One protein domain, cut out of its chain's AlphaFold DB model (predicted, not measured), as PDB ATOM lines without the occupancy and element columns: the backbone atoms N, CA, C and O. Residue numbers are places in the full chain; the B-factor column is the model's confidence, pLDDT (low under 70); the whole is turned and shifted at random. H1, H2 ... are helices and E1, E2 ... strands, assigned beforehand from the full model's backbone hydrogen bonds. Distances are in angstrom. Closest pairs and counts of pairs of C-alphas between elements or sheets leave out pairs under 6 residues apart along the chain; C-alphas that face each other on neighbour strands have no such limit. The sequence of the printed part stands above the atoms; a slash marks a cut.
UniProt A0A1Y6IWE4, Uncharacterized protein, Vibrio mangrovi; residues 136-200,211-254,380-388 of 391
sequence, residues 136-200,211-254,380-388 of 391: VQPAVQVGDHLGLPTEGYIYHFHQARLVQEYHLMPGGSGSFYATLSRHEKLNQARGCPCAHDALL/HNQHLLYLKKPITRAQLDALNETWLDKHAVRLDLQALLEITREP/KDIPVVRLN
ATOM      1  N   VAL A 136      40.000   6.037  86.039       98.56
ATOM      2  CA  VAL A 136      40.884   6.841  86.896       98.56
ATOM      3  C   VAL A 136      41.528   7.966  86.099       98.56
ATOM      4  O   VAL A 136      41.952   7.764  84.958       98.56
ATOM      5  N   GLN A 137      41.614   9.155  86.695       98.38
ATOM      6  CA  GLN A 137      42.325  10.293  86.116       98.38
ATOM      7  C   GLN A 137      43.751  10.352  86.688       98.38
ATOM      8  O   GLN A 137      43.919  10.556  87.892       98.38
ATOM      9  N   PRO A 138      44.790  10.167  85.863       97.88
ATOM     10  CA  PRO A 138      46.173  10.216  86.322       97.88
ATOM     11  C   PRO A 138      46.635  11.662  86.555       97.88
ATOM     12  O   PRO A 138      46.444  12.529  85.703       97.88
ATOM     13  N   ALA A 139      47.294  11.915  87.684       97.62
ATOM     14  CA  ALA A 139      47.904  13.203  88.012       97.62
ATOM     15  C   ALA A 139      49.281  13.014  88.659       97.62
ATOM     16  O   ALA A 139      49.575  11.967  89.224       97.62
ATOM     17  N   VAL A 140      50.128  14.035  88.607       96.06
ATOM     18  CA  VAL A 140      51.458  14.062  89.225       96.06
ATOM     19  C   VAL A 140      51.503  15.189  90.248       96.06
ATOM     20  O   VAL A 140      51.031  16.293  89.985       96.06
ATOM     21  N   GLN A 141      52.083  14.921  91.414       94.38
ATOM     22  CA  GLN A 141      52.261  15.943  92.440       94.38
ATOM     23  C   GLN A 141      53.465  16.845  92.130       94.38
ATOM     24  O   GLN A 141      54.559  16.358  91.846       94.38
ATOM     25  N   VAL A 142      53.259  18.159  92.225       91.00
ATOM     26  CA  VAL A 142      54.283  19.208  92.151       91.00
ATOM     27  C   VAL A 142      54.083  20.120  93.357       91.00
ATOM     28  O   VAL A 142      53.092  20.845  93.430       91.00
ATOM     29  N   GLY A 143      55.005  20.067  94.321       88.44
ATOM     30  CA  GLY A 143      54.810  20.734  95.611       88.44
ATOM     31  C   GLY A 143      53.535  20.233  96.297       88.44
ATOM     32  O   GLY A 143      53.342  19.025  96.441       88.44
ATOM     33  N   ASP A 144      52.644  21.155  96.654       89.12
ATOM     34  CA  ASP A 144      51.377  20.863  97.342       89.12
ATOM     35  C   ASP A 144      50.190  20.657  96.385       89.12
ATOM     36  O   ASP A 144      49.040  20.537  96.818       89.12
ATOM     37  N   HIS A 145      50.444  20.601  95.075       92.44
ATOM     38  CA  HIS A 145      49.409  20.562  94.043       92.44
ATOM     39  C   HIS A 145      49.500  19.307  93.184       92.44
ATOM     40  O   HIS A 145      50.580  18.776  92.932       92.44
ATOM     41  N   LEU A 146      48.352  18.853  92.686       95.75
ATOM     42  CA  LEU A 146      48.281  17.857  91.619       95.75
ATOM     43  C   LEU A 146      48.159  18.561  90.268       95.75
ATOM     44  O   LEU A 146      47.300  19.422  90.089       95.75
ATOM     45  N   GLY A 147      48.989  18.160  89.312       95.62
ATOM     46  CA  GLY A 147      48.909  18.583  87.920       95.62
ATOM     47  C   GLY A 147      48.697  17.397  86.984       95.62
ATOM     48  O   GLY A 147      49.156  16.288  87.247       95.62
ATOM     49  N   LEU A 148      48.003  17.627  85.874       96.88
ATOM     50  CA  LEU A 148      47.839  16.634  84.819       96.88
ATOM     51  C   LEU A 148      49.123  16.590  83.975       96.88
ATOM     52  O   LEU A 148      49.547  17.643  83.482       96.88
ATOM     53  N   PRO A 149      49.750  15.415  83.791       95.38
ATOM     54  CA  PRO A 149      50.905  15.293  82.913       95.38
ATOM     55  C   PRO A 149      50.529  15.636  81.475       95.38
ATOM     56  O   PRO A 149      49.456  15.283  81.002       95.38
ATOM     57  N   THR A 150      51.414  16.344  80.778       95.00
ATOM     58  CA  THR A 150      51.185  16.812  79.399       95.00
ATOM     59  C   THR A 150      52.167  16.225  78.396       95.00
ATOM     60  O   THR A 150      52.023  16.424  77.195       95.00
ATOM     61  N   GLU A 151      53.146  15.471  78.886       94.44
ATOM     62  CA  GLU A 151      54.160  14.783  78.104       94.44
ATOM     63  C   GLU A 151      54.544  13.462  78.781       94.44
ATOM     64  O   GLU A 151      54.328  13.269  79.986       94.44
ATOM     65  N   GLY A 152      55.125  12.555  77.999       95.25
ATOM     66  CA  GLY A 152      55.553  11.237  78.452       95.25
ATOM     67  C   GLY A 152      54.488  10.158  78.277       95.25
ATOM     68  O   GLY A 152      53.623  10.235  77.403       95.25
ATOM     69  N   TYR A 153      54.574   9.127  79.109       96.75
ATOM     70  CA  TYR A 153      53.840   7.880  78.960       96.75
ATOM     71  C   TYR A 153      53.279   7.408  80.295       96.75
ATOM     72  O   TYR A 153      53.916   7.546  81.343       96.75
ATOM     73  N   ILE A 154      52.091   6.814  80.246       97.69
ATOM     74  CA  ILE A 154      51.446   6.157  81.382       97.69
ATOM     75  C   ILE A 154      51.254   4.689  81.027       97.69
ATOM     76  O   ILE A 154      50.802   4.356  79.935       97.69
ATOM     77  N   TYR A 155      51.576   3.808  81.961       98.12
ATOM     78  CA  TYR A 155      51.506   2.366  81.782       98.12
ATOM     79  C   TYR A 155      50.590   1.761  82.829       98.12
ATOM     80  O   TYR A 155      50.767   2.006  84.023       98.12
ATOM     81  N   HIS A 156      49.650   0.937  82.379       98.06
ATOM     82  CA  HIS A 156      48.849   0.075  83.237       98.06
ATOM     83  C   HIS A 156      49.411  -1.340  83.208       98.06
ATOM     84  O   HIS A 156      49.535  -1.949  82.143       98.06
ATOM     85  N   PHE A 157      49.754  -1.855  84.384       97.94
ATOM     86  CA  PHE A 157      50.215  -3.222  84.587       97.94
ATOM     87  C   PHE A 157      49.195  -4.027  85.387       97.94
ATOM     88  O   PHE A 157      48.539  -3.495  86.281       97.94
ATOM     89  N   HIS A 158      49.122  -5.321  85.099       96.38
ATOM     90  CA  HIS A 158      48.413  -6.324  85.886       96.38
ATOM     91  C   HIS A 158      49.311  -7.559  85.974       96.38
ATOM     92  O   HIS A 158      49.772  -8.046  84.941       96.38
ATOM     93  N   GLN A 159      49.608  -8.030  87.191       95.00
ATOM     94  CA  GLN A 159      50.532  -9.154  87.428       95.00
ATOM     95  C   GLN A 159      51.905  -8.944  86.763       95.00
ATOM     96  O   GLN A 159      52.394  -9.797  86.026       95.00
ATOM     97  N   ALA A 160      52.479  -7.748  86.941       95.44
ATOM     98  CA  ALA A 160      53.725  -7.299  86.304       95.44
ATOM     99  C   ALA A 160      53.753  -7.357  84.758       95.44
ATOM    100  O   ALA A 160      54.795  -7.142  84.140       95.44
ATOM    101  N   ARG A 161      52.606  -7.576  84.105       96.31
ATOM    102  CA  ARG A 161      52.477  -7.595  82.647       96.31
ATOM    103  C   ARG A 161      51.792  -6.330  82.159       96.31
ATOM    104  O   ARG A 161      50.844  -5.844  82.769       96.31
ATOM    105  N   LEU A 162      52.306  -5.781  81.061       97.56
ATOM    106  CA  LEU A 162      51.789  -4.549  80.470       97.56
ATOM    107  C   LEU A 162      50.413  -4.829  79.865       97.56
ATOM    108  O   LEU A 162      50.302  -5.599  78.909       97.56
ATOM    109  N   VAL A 163      49.393  -4.175  80.408       95.94
ATOM    110  CA  VAL A 163      48.025  -4.201  79.885       95.94
ATOM    111  C   VAL A 163      47.913  -3.187  78.759       95.94
ATOM    112  O   VAL A 163      47.580  -3.546  77.633       95.94
ATOM    113  N   GLN A 164      48.235  -1.924  79.035       95.25
ATOM    114  CA  GLN A 164      48.089  -0.836  78.076       95.25
ATOM    115  C   GLN A 164      49.109   0.271  78.354       95.25
ATOM    116  O   GLN A 164      49.316   0.675  79.497       95.25
ATOM    117  N   GLU A 165      49.732   0.774  77.289       96.44
ATOM    118  CA  GLU A 165      50.519   2.010  77.305       96.44
ATOM    119  C   GLU A 165      49.672   3.158  76.748       96.44
ATOM    120  O   GLU A 165      48.918   2.996  75.780       96.44
ATOM    121  N   TYR A 166      49.824   4.327  77.350       95.38
ATOM    122  CA  TYR A 166      49.201   5.573  76.949       95.38
ATOM    123  C   TYR A 166      50.283   6.617  76.705       95.38
ATOM    124  O   TYR A 166      51.207   6.743  77.505       95.38
ATOM    125  N   HIS A 167      50.155   7.379  75.626       95.00
ATOM    126  CA  HIS A 167      51.057   8.478  75.298       95.00
ATOM    127  C   HIS A 167      50.310   9.801  75.482       95.00
ATOM    128  O   HIS A 167      49.222   9.987  74.925       95.00
ATOM    129  N   LEU A 168      50.876  10.700  76.290       94.50
ATOM    130  CA  LEU A 168      50.353  12.046  76.500       94.50
ATOM    131  C   LEU A 168      50.417  12.844  75.194       94.50
ATOM    132  O   LEU A 168      51.407  12.793  74.463       94.50
ATOM    133  N   MET A 169      49.344  13.566  74.884       88.88
ATOM    134  CA  MET A 169      49.265  14.339  73.653       88.88
ATOM    135  C   MET A 169      50.104  15.616  73.735       88.88
ATOM    136  O   MET A 169      50.031  16.336  74.736       88.88
ATOM    137  N   PRO A 170      50.811  15.975  72.650       75.81
ATOM    138  CA  PRO A 170      51.446  17.279  72.550       75.81
ATOM    139  C   PRO A 170      50.388  18.395  72.564       75.81
ATOM    140  O   PRO A 170      49.250  18.200  72.133       75.81
ATOM    141  N   GLY A 171      50.764  19.582  73.045       75.38
ATOM    142  CA  GLY A 171      49.870  20.749  73.109       75.38
ATOM    143  C   GLY A 171      49.280  21.037  74.492       75.38
ATOM    144  O   GLY A 171      48.473  21.951  74.631       75.38
ATOM    145  N   GLY A 172      49.691  20.301  75.530       79.69
ATOM    146  CA  GLY A 172      49.454  20.725  76.911       79.69
ATOM    147  C   GLY A 172      48.038  20.487  77.436       79.69
ATOM    148  O   GLY A 172      47.696  21.021  78.488       79.69
ATOM    149  N   SER A 173      47.196  19.709  76.743       85.56
ATOM    150  CA  SER A 173      45.804  19.492  77.171       85.56
ATOM    151  C   SER A 173      45.684  18.638  78.437       85.56
ATOM    152  O   SER A 173      44.686  18.771  79.148       85.56
ATOM    153  N   GLY A 174      46.693  17.809  78.728       89.44
ATOM    154  CA  GLY A 174      46.659  16.782  79.775       89.44
ATOM    155  C   GLY A 174      46.003  15.468  79.330       89.44
ATOM    156  O   GLY A 174      45.890  14.538  80.122       89.44
ATOM    157  N   SER A 175      45.571  15.396  78.070       93.44
ATOM    158  CA  SER A 175      44.901  14.229  77.500       93.44
ATOM    159  C   SER A 175      45.912  13.272  76.865       93.44
ATOM    160  O   SER A 175      47.002  13.675  76.461       93.44
ATOM    161  N   PHE A 176      45.539  12.006  76.710       93.94
ATOM    162  CA  PHE A 176      46.382  10.953  76.136       93.94
ATOM    163  C   PHE A 176      45.606  10.045  75.187       93.94
ATOM    164  O   PHE A 176      44.378  10.035  75.167       93.94
ATOM    165  N   TYR A 177      46.328   9.240  74.412       92.00
ATOM    166  CA  TYR A 177      45.754   8.150  73.626       92.00
ATOM    167  C   TYR A 177      46.415   6.819  73.980       92.00
ATOM    168  O   TYR A 177      47.580   6.767  74.372       92.00
ATOM    169  N   ALA A 178      45.668   5.730  73.815       92.38
ATOM    170  CA  ALA A 178      46.201   4.378  73.920       92.38
ATOM    171  C   ALA A 178      47.108   4.066  72.717       92.38
ATOM    172  O   ALA A 178      46.718   4.289  71.566       92.38
ATOM    173  N   THR A 179      48.307   3.539  72.961       92.38
ATOM    174  CA  THR A 179      49.182   3.032  71.894       92.38
ATOM    175  C   THR A 179      48.820   1.585  71.532       92.38
ATOM    176  O   THR A 179      48.000   0.928  72.187       92.38
ATOM    177  N   LEU A 180      49.430   1.057  70.474       91.12
ATOM    178  CA  LEU A 180      49.307  -0.354  70.094       91.12
ATOM    179  C   LEU A 180      50.246  -1.278  70.889       91.12
ATOM    180  O   LEU A 180      50.277  -2.481  70.626       91.12
ATOM    181  N   SER A 181      50.997  -0.750  71.861       93.31
ATOM    182  CA  SER A 181      51.903  -1.535  72.696       93.31
ATOM    183  C   SER A 181      51.148  -2.586  73.511       93.31
ATOM    184  O   SER A 181      50.126  -2.314  74.150       93.31
ATOM    185  N   ARG A 182      51.688  -3.801  73.512       91.69
ATOM    186  CA  ARG A 182      51.324  -4.920  74.390       91.69
ATOM    187  C   ARG A 182      52.577  -5.407  75.100       91.69
ATOM    188  O   ARG A 182      53.690  -5.044  74.719       91.69
ATOM    189  N   HIS A 183      52.409  -6.245  76.117       94.94
ATOM    190  CA  HIS A 183      53.548  -6.768  76.860       94.94
ATOM    191  C   HIS A 183      54.568  -7.490  75.972       94.94
ATOM    192  O   HIS A 183      55.761  -7.365  76.215       94.94
ATOM    193  N   GLU A 184      54.132  -8.176  74.921       93.50
ATOM    194  CA  GLU A 184      54.987  -8.928  73.995       93.50
ATOM    195  C   GLU A 184      55.675  -8.011  72.980       93.50
ATOM    196  O   GLU A 184      56.796  -8.271  72.550       93.50
ATOM    197  N   LYS A 185      55.012  -6.917  72.593       92.56
ATOM    198  CA  LYS A 185      55.466  -6.035  71.519       92.56
ATOM    199  C   LYS A 185      55.126  -4.585  71.827       92.56
ATOM    200  O   LYS A 185      53.961  -4.192  71.803       92.56
ATOM    201  N   LEU A 186      56.164  -3.780  72.039       95.38
ATOM    202  CA  LEU A 186      56.033  -2.330  72.116       95.38
ATOM    203  C   LEU A 186      55.761  -1.769  70.717       95.38
ATOM    204  O   LEU A 186      56.455  -2.098  69.753       95.38
ATOM    205  N   ASN A 187      54.729  -0.944  70.611       92.94
ATOM    206  CA  ASN A 187      54.322  -0.259  69.400       92.94
ATOM    207  C   ASN A 187      53.647   1.064  69.779       92.94
ATOM    208  O   ASN A 187      52.449   1.122  70.049       92.94
ATOM    209  N   GLN A 188      54.430   2.138  69.757       90.69
ATOM    210  CA  GLN A 188      53.986   3.480  70.139       90.69
ATOM    211  C   GLN A 188      53.095   4.151  69.094       90.69
ATOM    212  O   GLN A 188      52.659   5.285  69.304       90.69
ATOM    213  N   ALA A 189      52.810   3.476  67.974       89.44
ATOM    214  CA  ALA A 189      51.807   3.953  67.045       89.44
ATOM    215  C   ALA A 189      50.485   4.162  67.786       89.44
ATOM    216  O   ALA A 189      50.077   3.380  68.654       89.44
ATOM    217  N   ARG A 190      49.828   5.262  67.433       86.12
ATOM    218  CA  ARG A 190      48.547   5.653  67.993       86.12
ATOM    219  C   ARG A 190      47.513   4.578  67.671       86.12
ATOM    220  O   ARG A 190      47.187   4.365  66.510       86.12
ATOM    221  N   GLY A 191      47.007   3.910  68.705       75.06
ATOM    222  CA  GLY A 191      45.971   2.884  68.566       75.06
ATOM    223  C   GLY A 191      44.558   3.454  68.488       75.06
ATOM    224  O   GLY A 191      43.606   2.697  68.345       75.06
ATOM    225  N   CYS A 192      44.419   4.774  68.638       71.56
ATOM    226  CA  CYS A 192      43.141   5.458  68.732       71.56
ATOM    227  C   CYS A 192      43.270   6.949  68.356       71.56
ATOM    228  O   CYS A 192      44.101   7.627  68.964       71.56
ATOM    229  N   PRO A 193      42.439   7.500  67.448       69.69
ATOM    230  CA  PRO A 193      42.463   8.912  67.049       69.69
ATOM    231  C   PRO A 193      41.846   9.866  68.084       69.69
ATOM    232  O   PRO A 193      42.056  11.078  68.009       69.69
ATOM    233  N   CYS A 194      41.114   9.355  69.073       74.50
ATOM    234  CA  CYS A 194      40.531  10.156  70.146       74.50
ATOM    235  C   CYS A 194      41.534  10.424  71.274       74.50
ATOM    236  O   CYS A 194      42.541   9.732  71.432       74.50
ATOM    237  N   ALA A 195      41.248  11.463  72.051       84.69
ATOM    238  CA  ALA A 195      41.952  11.781  73.282       84.69
ATOM    239  C   ALA A 195      41.108  11.350  74.489       84.69
ATOM    240  O   ALA A 195      39.874  11.389  74.443       84.69
ATOM    241  N   HIS A 196      41.784  10.941  75.555       89.81
ATOM    242  CA  HIS A 196      41.212  10.522  76.825       89.81
ATOM    243  C   HIS A 196      41.785  11.370  77.954       89.81
ATOM    244  O   HIS A 196      42.962  11.720  77.919       89.81
ATOM    245  N   ASP A 197      40.966  11.633  78.966       94.62
ATOM    246  CA  ASP A 197      41.384  12.312  80.199       94.62
ATOM    247  C   ASP A 197      41.368  11.355  81.407       94.62
ATOM    248  O   ASP A 197      41.812  11.702  82.498       94.62
ATOM    249  N   ALA A 198      40.873  10.130  81.208       96.56
ATOM    250  CA  ALA A 198      40.925   9.028  82.159       96.56
ATOM    251  C   ALA A 198      41.356   7.731  81.455       96.56
ATOM    252  O   ALA A 198      41.279   7.604  80.231       96.56
ATOM    253  N   LEU A 199      41.809   6.751  82.228       95.94
ATOM    254  CA  LEU A 199      42.089   5.391  81.762       95.94
ATOM    255  C   LEU A 199      41.266   4.386  82.565       95.94
ATOM    256  O   LEU A 199      40.754   4.717  83.630       95.94
ATOM    257  N   LEU A 200      41.119   3.169  82.047       96.69
ATOM    258  CA  LEU A 200      40.399   2.100  82.735       96.69
ATOM    259  C   LEU A 200      41.385   1.174  83.432       96.69
ATOM    260  O   LEU A 200      42.358   0.742  82.819       96.69
ATOM    261  N   HIS A 211      43.381  -7.973  91.521       94.62
ATOM    262  CA  HIS A 211      44.401  -7.407  92.401       94.62
ATOM    263  C   HIS A 211      45.719  -7.250  91.644       94.62
ATOM    264  O   HIS A 211      45.831  -7.659  90.491       94.62
ATOM    265  N   ASN A 212      46.731  -6.677  92.303       96.00
ATOM    266  CA  ASN A 212      48.092  -6.590  91.766       96.00
ATOM    267  C   ASN A 212      48.157  -5.850  90.416       96.00
ATOM    268  O   ASN A 212      48.633  -6.364  89.400       96.00
ATOM    269  N   GLN A 213      47.598  -4.641  90.424       97.50
ATOM    270  CA  GLN A 213      47.653  -3.711  89.307       97.50
ATOM    271  C   GLN A 213      48.477  -2.490  89.692       97.50
ATOM    272  O   GLN A 213      48.414  -2.033  90.837       97.50
ATOM    273  N   HIS A 214      49.193  -1.931  88.721       98.38
ATOM    274  CA  HIS A 214      50.033  -0.759  88.937       98.38
ATOM    275  C   HIS A 214      49.863   0.269  87.829       98.38
ATOM    276  O   HIS A 214      49.693  -0.086  86.660       98.38
ATOM    277  N   LEU A 215      49.971   1.545  88.198       98.50
ATOM    278  CA  LEU A 215      50.116   2.652  87.257       98.50
ATOM    279  C   LEU A 215      51.504   3.268  87.376       98.50
ATOM    280  O   LEU A 215      51.917   3.698  88.454       98.50
ATOM    281  N   LEU A 216      52.214   3.332  86.257       98.06
ATOM    282  CA  LEU A 216      53.550   3.910  86.165       98.06
ATOM    283  C   LEU A 216      53.532   5.090  85.196       98.06
ATOM    284  O   LEU A 216      53.060   4.951  84.071       98.06
ATOM    285  N   TYR A 217      54.091   6.224  85.612       97.69
ATOM    286  CA  TYR A 217      54.345   7.369  84.742       97.69
ATOM    287  C   TYR A 217      55.841   7.481  84.442       97.69
ATOM    288  O   TYR A 217      56.667   7.430  85.356       97.69
ATOM    289  N   LEU A 218      56.194   7.649  83.167       96.38
ATOM    290  CA  LEU A 218      57.565   7.884  82.713       96.38
ATOM    291  C   LEU A 218      57.585   9.026  81.697       96.38
ATOM    292  O   LEU A 218      56.806   9.032  80.750       96.38
ATOM    293  N   LYS A 219      58.528   9.962  81.827       93.62
ATOM    294  CA  LYS A 219      58.705  11.035  80.829       93.62
ATOM    295  C   LYS A 219      59.198  10.520  79.476       93.62
ATOM    296  O   LYS A 219      58.892  11.093  78.439       93.62
ATOM    297  N   LYS A 220      59.987   9.444  79.494       94.12
ATOM    298  CA  LYS A 220      60.511   8.758  78.309       94.12
ATOM    299  C   LYS A 220      59.840   7.395  78.176       94.12
ATOM    300  O   LYS A 220      59.476   6.818  79.203       94.12
ATOM    301  N   PRO A 221      59.698   6.865  76.956       95.50
ATOM    302  CA  PRO A 221      59.080   5.565  76.790       95.50
ATOM    303  C   PRO A 221      59.917   4.463  77.436       95.50
ATOM    304  O   PRO A 221      61.149   4.520  77.435       95.50
ATOM    305  N   ILE A 222      59.241   3.433  77.939       96.00
ATOM    306  CA  ILE A 222      59.902   2.223  78.417       96.00
ATOM    307  C   ILE A 222      60.574   1.491  77.248       96.00
ATOM    308  O   ILE A 222      60.019   1.371  76.156       96.00
ATOM    309  N   THR A 223      61.784   0.990  77.472       95.94
ATOM    310  CA  THR A 223      62.481   0.129  76.504       95.94
ATOM    311  C   THR A 223      62.086  -1.336  76.688       95.94
ATOM    312  O   THR A 223      61.652  -1.738  77.767       95.94
ATOM    313  N   ARG A 224      62.289  -2.170  75.655       96.44
ATOM    314  CA  ARG A 224      62.065  -3.627  75.736       96.44
ATOM    315  C   ARG A 224      62.834  -4.254  76.903       96.44
ATOM    316  O   ARG A 224      62.226  -4.912  77.733       96.44
ATOM    317  N   ALA A 225      64.126  -3.940  77.027       96.12
ATOM    318  CA  ALA A 225      64.976  -4.439  78.108       96.12
ATOM    319  C   ALA A 225      64.494  -4.005  79.503       96.12
ATOM    320  O   ALA A 225      64.520  -4.801  80.436       96.12
ATOM    321  N   GLN A 226      64.022  -2.759  79.656       95.56
ATOM    322  CA  GLN A 226      63.430  -2.309  80.920       95.56
ATOM    323  C   GLN A 226      62.144  -3.068  81.236       95.56
ATOM    324  O   GLN A 226      61.988  -3.494  82.372       95.56
ATOM    325  N   LEU A 227      61.256  -3.254  80.252       96.81
ATOM    326  CA  LEU A 227      60.004  -3.994  80.418       96.81
ATOM    327  C   LEU A 227      60.250  -5.471  80.774       96.81
ATOM    328  O   LEU A 227      59.547  -5.996  81.629       96.81
ATOM    329  N   ASP A 228      61.254  -6.114  80.171       94.88
ATOM    330  CA  ASP A 228      61.644  -7.502  80.473       94.88
ATOM    331  C   ASP A 228      62.246  -7.663  81.874       94.88
ATOM    332  O   ASP A 228      62.103  -8.710  82.498       94.88
ATOM    333  N   ALA A 229      62.909  -6.622  82.379       93.62
ATOM    334  CA  ALA A 229      63.499  -6.613  83.713       93.62
ATOM    335  C   ALA A 229      62.501  -6.236  84.825       93.62
ATOM    336  O   ALA A 229      62.865  -6.264  86.005       93.62
ATOM    337  N   LEU A 230      61.265  -5.847  84.481       93.81
ATOM    338  CA  LEU A 230      60.254  -5.495  85.474       93.81
ATOM    339  C   LEU A 230      59.795  -6.722  86.256       93.81
ATOM    340  O   LEU A 230      59.534  -7.792  85.717       93.81
ATOM    341  N   ASN A 231      59.617  -6.515  87.553       94.06
ATOM    342  CA  ASN A 231      58.959  -7.447  88.447       94.06
ATOM    343  C   ASN A 231      58.103  -6.663  89.447       94.06
ATOM    344  O   ASN A 231      58.147  -5.430  89.501       94.06
ATOM    345  N   GLU A 232      57.321  -7.385  90.243       93.75
ATOM    346  CA  GLU A 232      56.406  -6.787  91.215       93.75
ATOM    347  C   GLU A 232      57.133  -5.913  92.238       93.75
ATOM    348  O   GLU A 232      56.697  -4.799  92.500       93.75
ATOM    349  N   THR A 233      58.290  -6.348  92.742       94.94
ATOM    350  CA  THR A 233      59.081  -5.577  93.713       94.94
ATOM    351  C   THR A 233      59.537  -4.234  93.146       94.94
ATOM    352  O   THR A 233      59.513  -3.214  93.838       94.94
ATOM    353  N   TRP A 234      59.944  -4.203  91.875       95.12
ATOM    354  CA  TRP A 234      60.302  -2.961  91.199       95.12
ATOM    355  C   TRP A 234      59.080  -2.056  91.028       95.12
ATOM    356  O   TRP A 234      59.168  -0.853  91.285       95.12
ATOM    357  N   LEU A 235      57.937  -2.621  90.622       96.38
ATOM    358  CA  LEU A 235      56.688  -1.878  90.443       96.38
ATOM    359  C   LEU A 235      56.168  -1.315  91.767       96.38
ATOM    360  O   LEU A 235      55.827  -0.140  91.810       96.38
ATOM    361  N   ASP A 236      56.196  -2.075  92.858       95.06
ATOM    362  CA  ASP A 236      55.793  -1.599  94.187       95.06
ATOM    363  C   ASP A 236      56.644  -0.405  94.658       95.06
ATOM    364  O   ASP A 236      56.159   0.472  95.371       95.06
ATOM    365  N   LYS A 237      57.909  -0.327  94.225       93.56
ATOM    366  CA  LYS A 237      58.813   0.782  94.564       93.56
ATOM    367  C   LYS A 237      58.642   2.013  93.668       93.56
ATOM    368  O   LYS A 237      59.016   3.121  94.061       93.56
ATOM    369  N   HIS A 238      58.186   1.836  92.432       93.56
ATOM    370  CA  HIS A 238      58.307   2.866  91.391       93.56
ATOM    371  C   HIS A 238      56.994   3.266  90.729       93.56
ATOM    372  O   HIS A 238      56.898   4.372  90.202       93.56
ATOM    373  N   ALA A 239      55.982   2.418  90.808       96.75
ATOM    374  CA  ALA A 239      54.635   2.649  90.327       96.75
ATOM    375  C   ALA A 239      53.673   2.830  91.513       96.75
ATOM    376  O   ALA A 239      54.037   2.650  92.675       96.75
ATOM    377  N   VAL A 240      52.430   3.194  91.217       97.81
ATOM    378  CA  VAL A 240      51.347   3.211  92.201       97.81
ATOM    379  C   VAL A 240      50.642   1.871  92.143       97.81
ATOM    380  O   VAL A 240      49.984   1.577  91.144       97.81
ATOM    381  N   ARG A 241      50.759   1.068  93.201       97.62
ATOM    382  CA  ARG A 241      49.921  -0.121  93.384       97.62
ATOM    383  C   ARG A 241      48.478   0.319  93.626       97.62
ATOM    384  O   ARG A 241      48.234   1.221  94.424       97.62
ATOM    385  N   LEU A 242      47.533  -0.277  92.910       98.31
ATOM    386  CA  LEU A 242      46.125   0.102  92.980       98.31
ATOM    387  C   LEU A 242      45.389  -0.676  94.073       98.31
ATOM    388  O   LEU A 242      45.339  -1.906  94.041       98.31
ATOM    389  N   ASP A 243      44.783   0.063  94.994       97.94
ATOM    390  CA  ASP A 243      43.751  -0.401  95.909       97.94
ATOM    391  C   ASP A 243      42.387  -0.055  95.302       97.94
ATOM    392  O   ASP A 243      41.982   1.107  95.236       97.94
ATOM    393  N   LEU A 244      41.698  -1.078  94.801       97.19
ATOM    394  CA  LEU A 244      40.424  -0.896  94.117       97.19
ATOM    395  C   LEU A 244      39.310  -0.448  95.061       97.19
ATOM    396  O   LEU A 244      38.461   0.331  94.642       97.19
ATOM    397  N   GLN A 245      39.324  -0.894  96.319       96.81
ATOM    398  CA  GLN A 245      38.311  -0.476  97.283       96.81
ATOM    399  C   GLN A 245      38.487   1.006  97.600       96.81
ATOM    400  O   GLN A 245      37.522   1.766  97.557       96.81
ATOM    401  N   ALA A 246      39.726   1.445  97.831       97.56
ATOM    402  CA  ALA A 246      40.008   2.858  98.058       97.56
ATOM    403  C   ALA A 246      39.595   3.731  96.857       97.56
ATOM    404  O   ALA A 246      39.061   4.821  97.051       97.56
ATOM    405  N   LEU A 247      39.776   3.254  95.618       98.00
ATOM    406  CA  LEU A 247      39.315   3.960  94.414       98.00
ATOM    407  C   LEU A 247      37.786   4.080  94.317       98.00
ATOM    408  O   LEU A 247      37.298   5.087  93.804       98.00
ATOM    409  N   LEU A 248      37.039   3.073  94.776       96.75
ATOM    410  CA  LEU A 248      35.573   3.097  94.794       96.75
ATOM    411  C   LEU A 248      35.025   4.008  95.900       96.75
ATOM    412  O   LEU A 248      34.040   4.712  95.685       96.75
ATOM    413  N   GLU A 249      35.667   4.024  97.069       96.62
ATOM    414  CA  GLU A 249      35.192   4.791  98.228       96.62
ATOM    415  C   GLU A 249      35.592   6.272  98.182       96.62
ATOM    416  O   GLU A 249      34.840   7.133  98.644       96.62
ATOM    417  N   ILE A 250      36.732   6.619  97.573       96.69
ATOM    418  CA  ILE A 250      37.240   8.003  97.572       96.69
ATOM    419  C   ILE A 250      36.294   9.001  96.880       96.69
ATOM    420  O   ILE A 250      36.310  10.187  97.202       96.69
ATOM    421  N   THR A 251      35.458   8.555  95.935       93.75
ATOM    422  CA  THR A 251      34.458   9.398  95.245       93.75
ATOM    423  C   THR A 251      33.164   9.578  96.041       93.75
ATOM    424  O   THR A 251      32.312  10.381  95.658       93.75
ATOM    425  N   ARG A 252      33.012   8.852  97.153       92.88
ATOM    426  CA  ARG A 252      31.878   8.942  98.086       92.88
ATOM    427  C   ARG A 252      32.207   9.781  99.317       92.88
ATOM    428  O   ARG A 252      31.314  10.119 100.092       92.88
ATOM    429  N   GLU A 253      33.477  10.127  99.503       92.06
ATOM    430  CA  GLU A 253      33.900  11.025 100.569       92.06
ATOM    431  C   GLU A 253      33.277  12.424 100.441       92.06
ATOM    432  O   GLU A 253      33.007  12.902  99.335       92.06
ATOM    433  N   PRO A 254      33.092  13.143 101.562       89.00
ATOM    434  CA  PRO A 254      32.510  14.472 101.526       89.00
ATOM    435  C   PRO A 254      33.396  15.461 100.758       89.00
ATOM    436  O   PRO A 254      34.614  15.569 100.966       89.00
ATOM    437  N   LYS A 380      33.095  14.223  89.091       95.19
ATOM    438  CA  LYS A 380      32.819  14.007  90.527       95.19
ATOM    439  C   LYS A 380      32.965  12.551  90.993       95.19
ATOM    440  O   LYS A 380      33.241  12.316  92.156       95.19
ATOM    441  N   ASP A 381      32.793  11.619  90.074       96.62
ATOM    442  CA  ASP A 381      32.708  10.169  90.227       96.62
ATOM    443  C   ASP A 381      33.855   9.442  89.502       96.62
ATOM    444  O   ASP A 381      33.770   8.242  89.268       96.62
ATOM    445  N   ILE A 382      34.925  10.156  89.126       98.31
ATOM    446  CA  ILE A 382      36.160   9.564  88.595       98.31
ATOM    447  C   ILE A 382      37.314   9.976  89.518       98.31
ATOM    448  O   ILE A 382      37.657  11.162  89.559       98.31
ATOM    449  N   PRO A 383      37.917   9.044  90.276       98.31
ATOM    450  CA  PRO A 383      38.991   9.359  91.210       98.31
ATOM    451  C   PRO A 383      40.243   9.889  90.503       98.31
ATOM    452  O   PRO A 383      40.604   9.442  89.409       98.31
ATOM    453  N   VAL A 384      40.944  10.810  91.171       98.56
ATOM    454  CA  VAL A 384      42.250  11.313  90.723       98.56
ATOM    455  C   VAL A 384      43.355  10.537  91.435       98.56
ATOM    456  O   VAL A 384      43.439  10.541  92.668       98.56
ATOM    457  N   VAL A 385      44.217   9.878  90.664       98.62
ATOM    458  CA  VAL A 385      45.301   9.029  91.176       98.62
ATOM    459  C   VAL A 385      46.628   9.756  91.037       98.62
ATOM    460  O   VAL A 385      47.043  10.103  89.930       98.62
ATOM    461  N   ARG A 386      47.314   9.960  92.163       98.00
ATOM    462  CA  ARG A 386      48.645  10.569  92.192       98.00
ATOM    463  C   ARG A 386      49.694   9.539  91.788       98.00
ATOM    464  O   ARG A 386      50.051   8.679  92.587       98.00
ATOM    465  N   LEU A 387      50.217   9.674  90.577       97.38
ATOM    466  CA  LEU A 387      51.318   8.889  90.037       97.38
ATOM    467  C   LEU A 387      52.666   9.361  90.579       97.38
ATOM    468  O   LEU A 387      52.903  10.554  90.790       97.38
ATOM    469  N   ASN A 388      53.581   8.407  90.737       92.62
ATOM    470  CA  ASN A 388      54.975   8.703  91.032       92.62
ATOM    471  C   ASN A 388      55.627   9.311  89.786       92.62
ATOM    472  O   ASN A 388      55.571   8.725  88.705       92.62
TER     473      ASN A 388
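This is residues 136 to 200, 211 to 254 and 380 to 388 of the 391 residues of an uncharacterized protein of Vibrio mangrovi (UniProt A0A1Y6IWE4). A twisted four-stranded sheet, E5, E4, E3 and E6, makes the core, and a small three-stranded sheet, E2, E1 and E7, meets it where E7 comes close to E6. H2 packs on E6, H1 and the tail after H3 lie at opposite ends of the long axis, and the long loop of residues 179 to 200 arches past the E5 edge. The printed part has 118 residues, under half of them in named elements, in the order E1 E2 E3 E4 E5 E6 H1 H2 H3 E7. The class is mixed, helices and strands; the larger sheet is antiparallel in the order E5, E4, E3, E6, and the smaller is mixed in the order E2, E1, E7. The whole is compact, with a radius of gyration of the C-alphas of 14.0 A and spans of 43 by 34 by 26 A.

E1, residues 136 to 142, and E2, residues 145 to 148, form an antiparallel hairpin, with N 140 and O 147 2.8 A apart. E7, residues 384 to 387, is parallel to E1, with N 139 and O 385 2.9 A apart. The pairing of E1 is staggered: its residues 137 to 140 pair with E7 and 140 to 142 with E2. E3, residues 153 to 158, E4, residues 161 to 168, and E5, residues 176 to 178, form a meander, each strand the antiparallel neighbour of the one before; N 156 and O 164 are 2.9 A apart, as are N 167 and O 177. E6, residues 213 to 218, is antiparallel to E3, with N 155 and O 216 2.8 A apart. The closest C-alphas of E6 and E7, those of Tyr 217 and Leu 387, are 6.3 A apart. H2, residues 232 to 238, is on the larger sheet at a height of 9.4 A; its closest C-alpha pair with E6 is Leu 235 and His 214, 6.9 A. Residues 240 to 241 pair antiparallel with 214 to 215 of E6. H1, residues 224 to 228, and H3, residues 244 to 249, are on neither sheet. In H1, H2 and H3 every O i to N i+4 pair is within hydrogen-bond range.

E1 begins at C-alpha 136 (40.884, 6.841, 86.896) and is 19.0 A long. E4 is the longest strand by residues, 20.7 A from first to last C-alpha; E3 measures 16.7 A and E6 16.6 A. H2 measures 9.8 A. E7 ends at C-alpha 387 (51.318, 8.889, 90.037).

The C-alphas of Ala 225 and Pro 254 are the farthest apart, at 44.3 A. Residues 201 to 210 and 255 to 379 are not printed, with C-alpha gaps of 14.1 A and 11.0 A. Of the links printed whole, none is long. The mean pLDDT of the printed part is 93.7, and residue 193 alone is under 70.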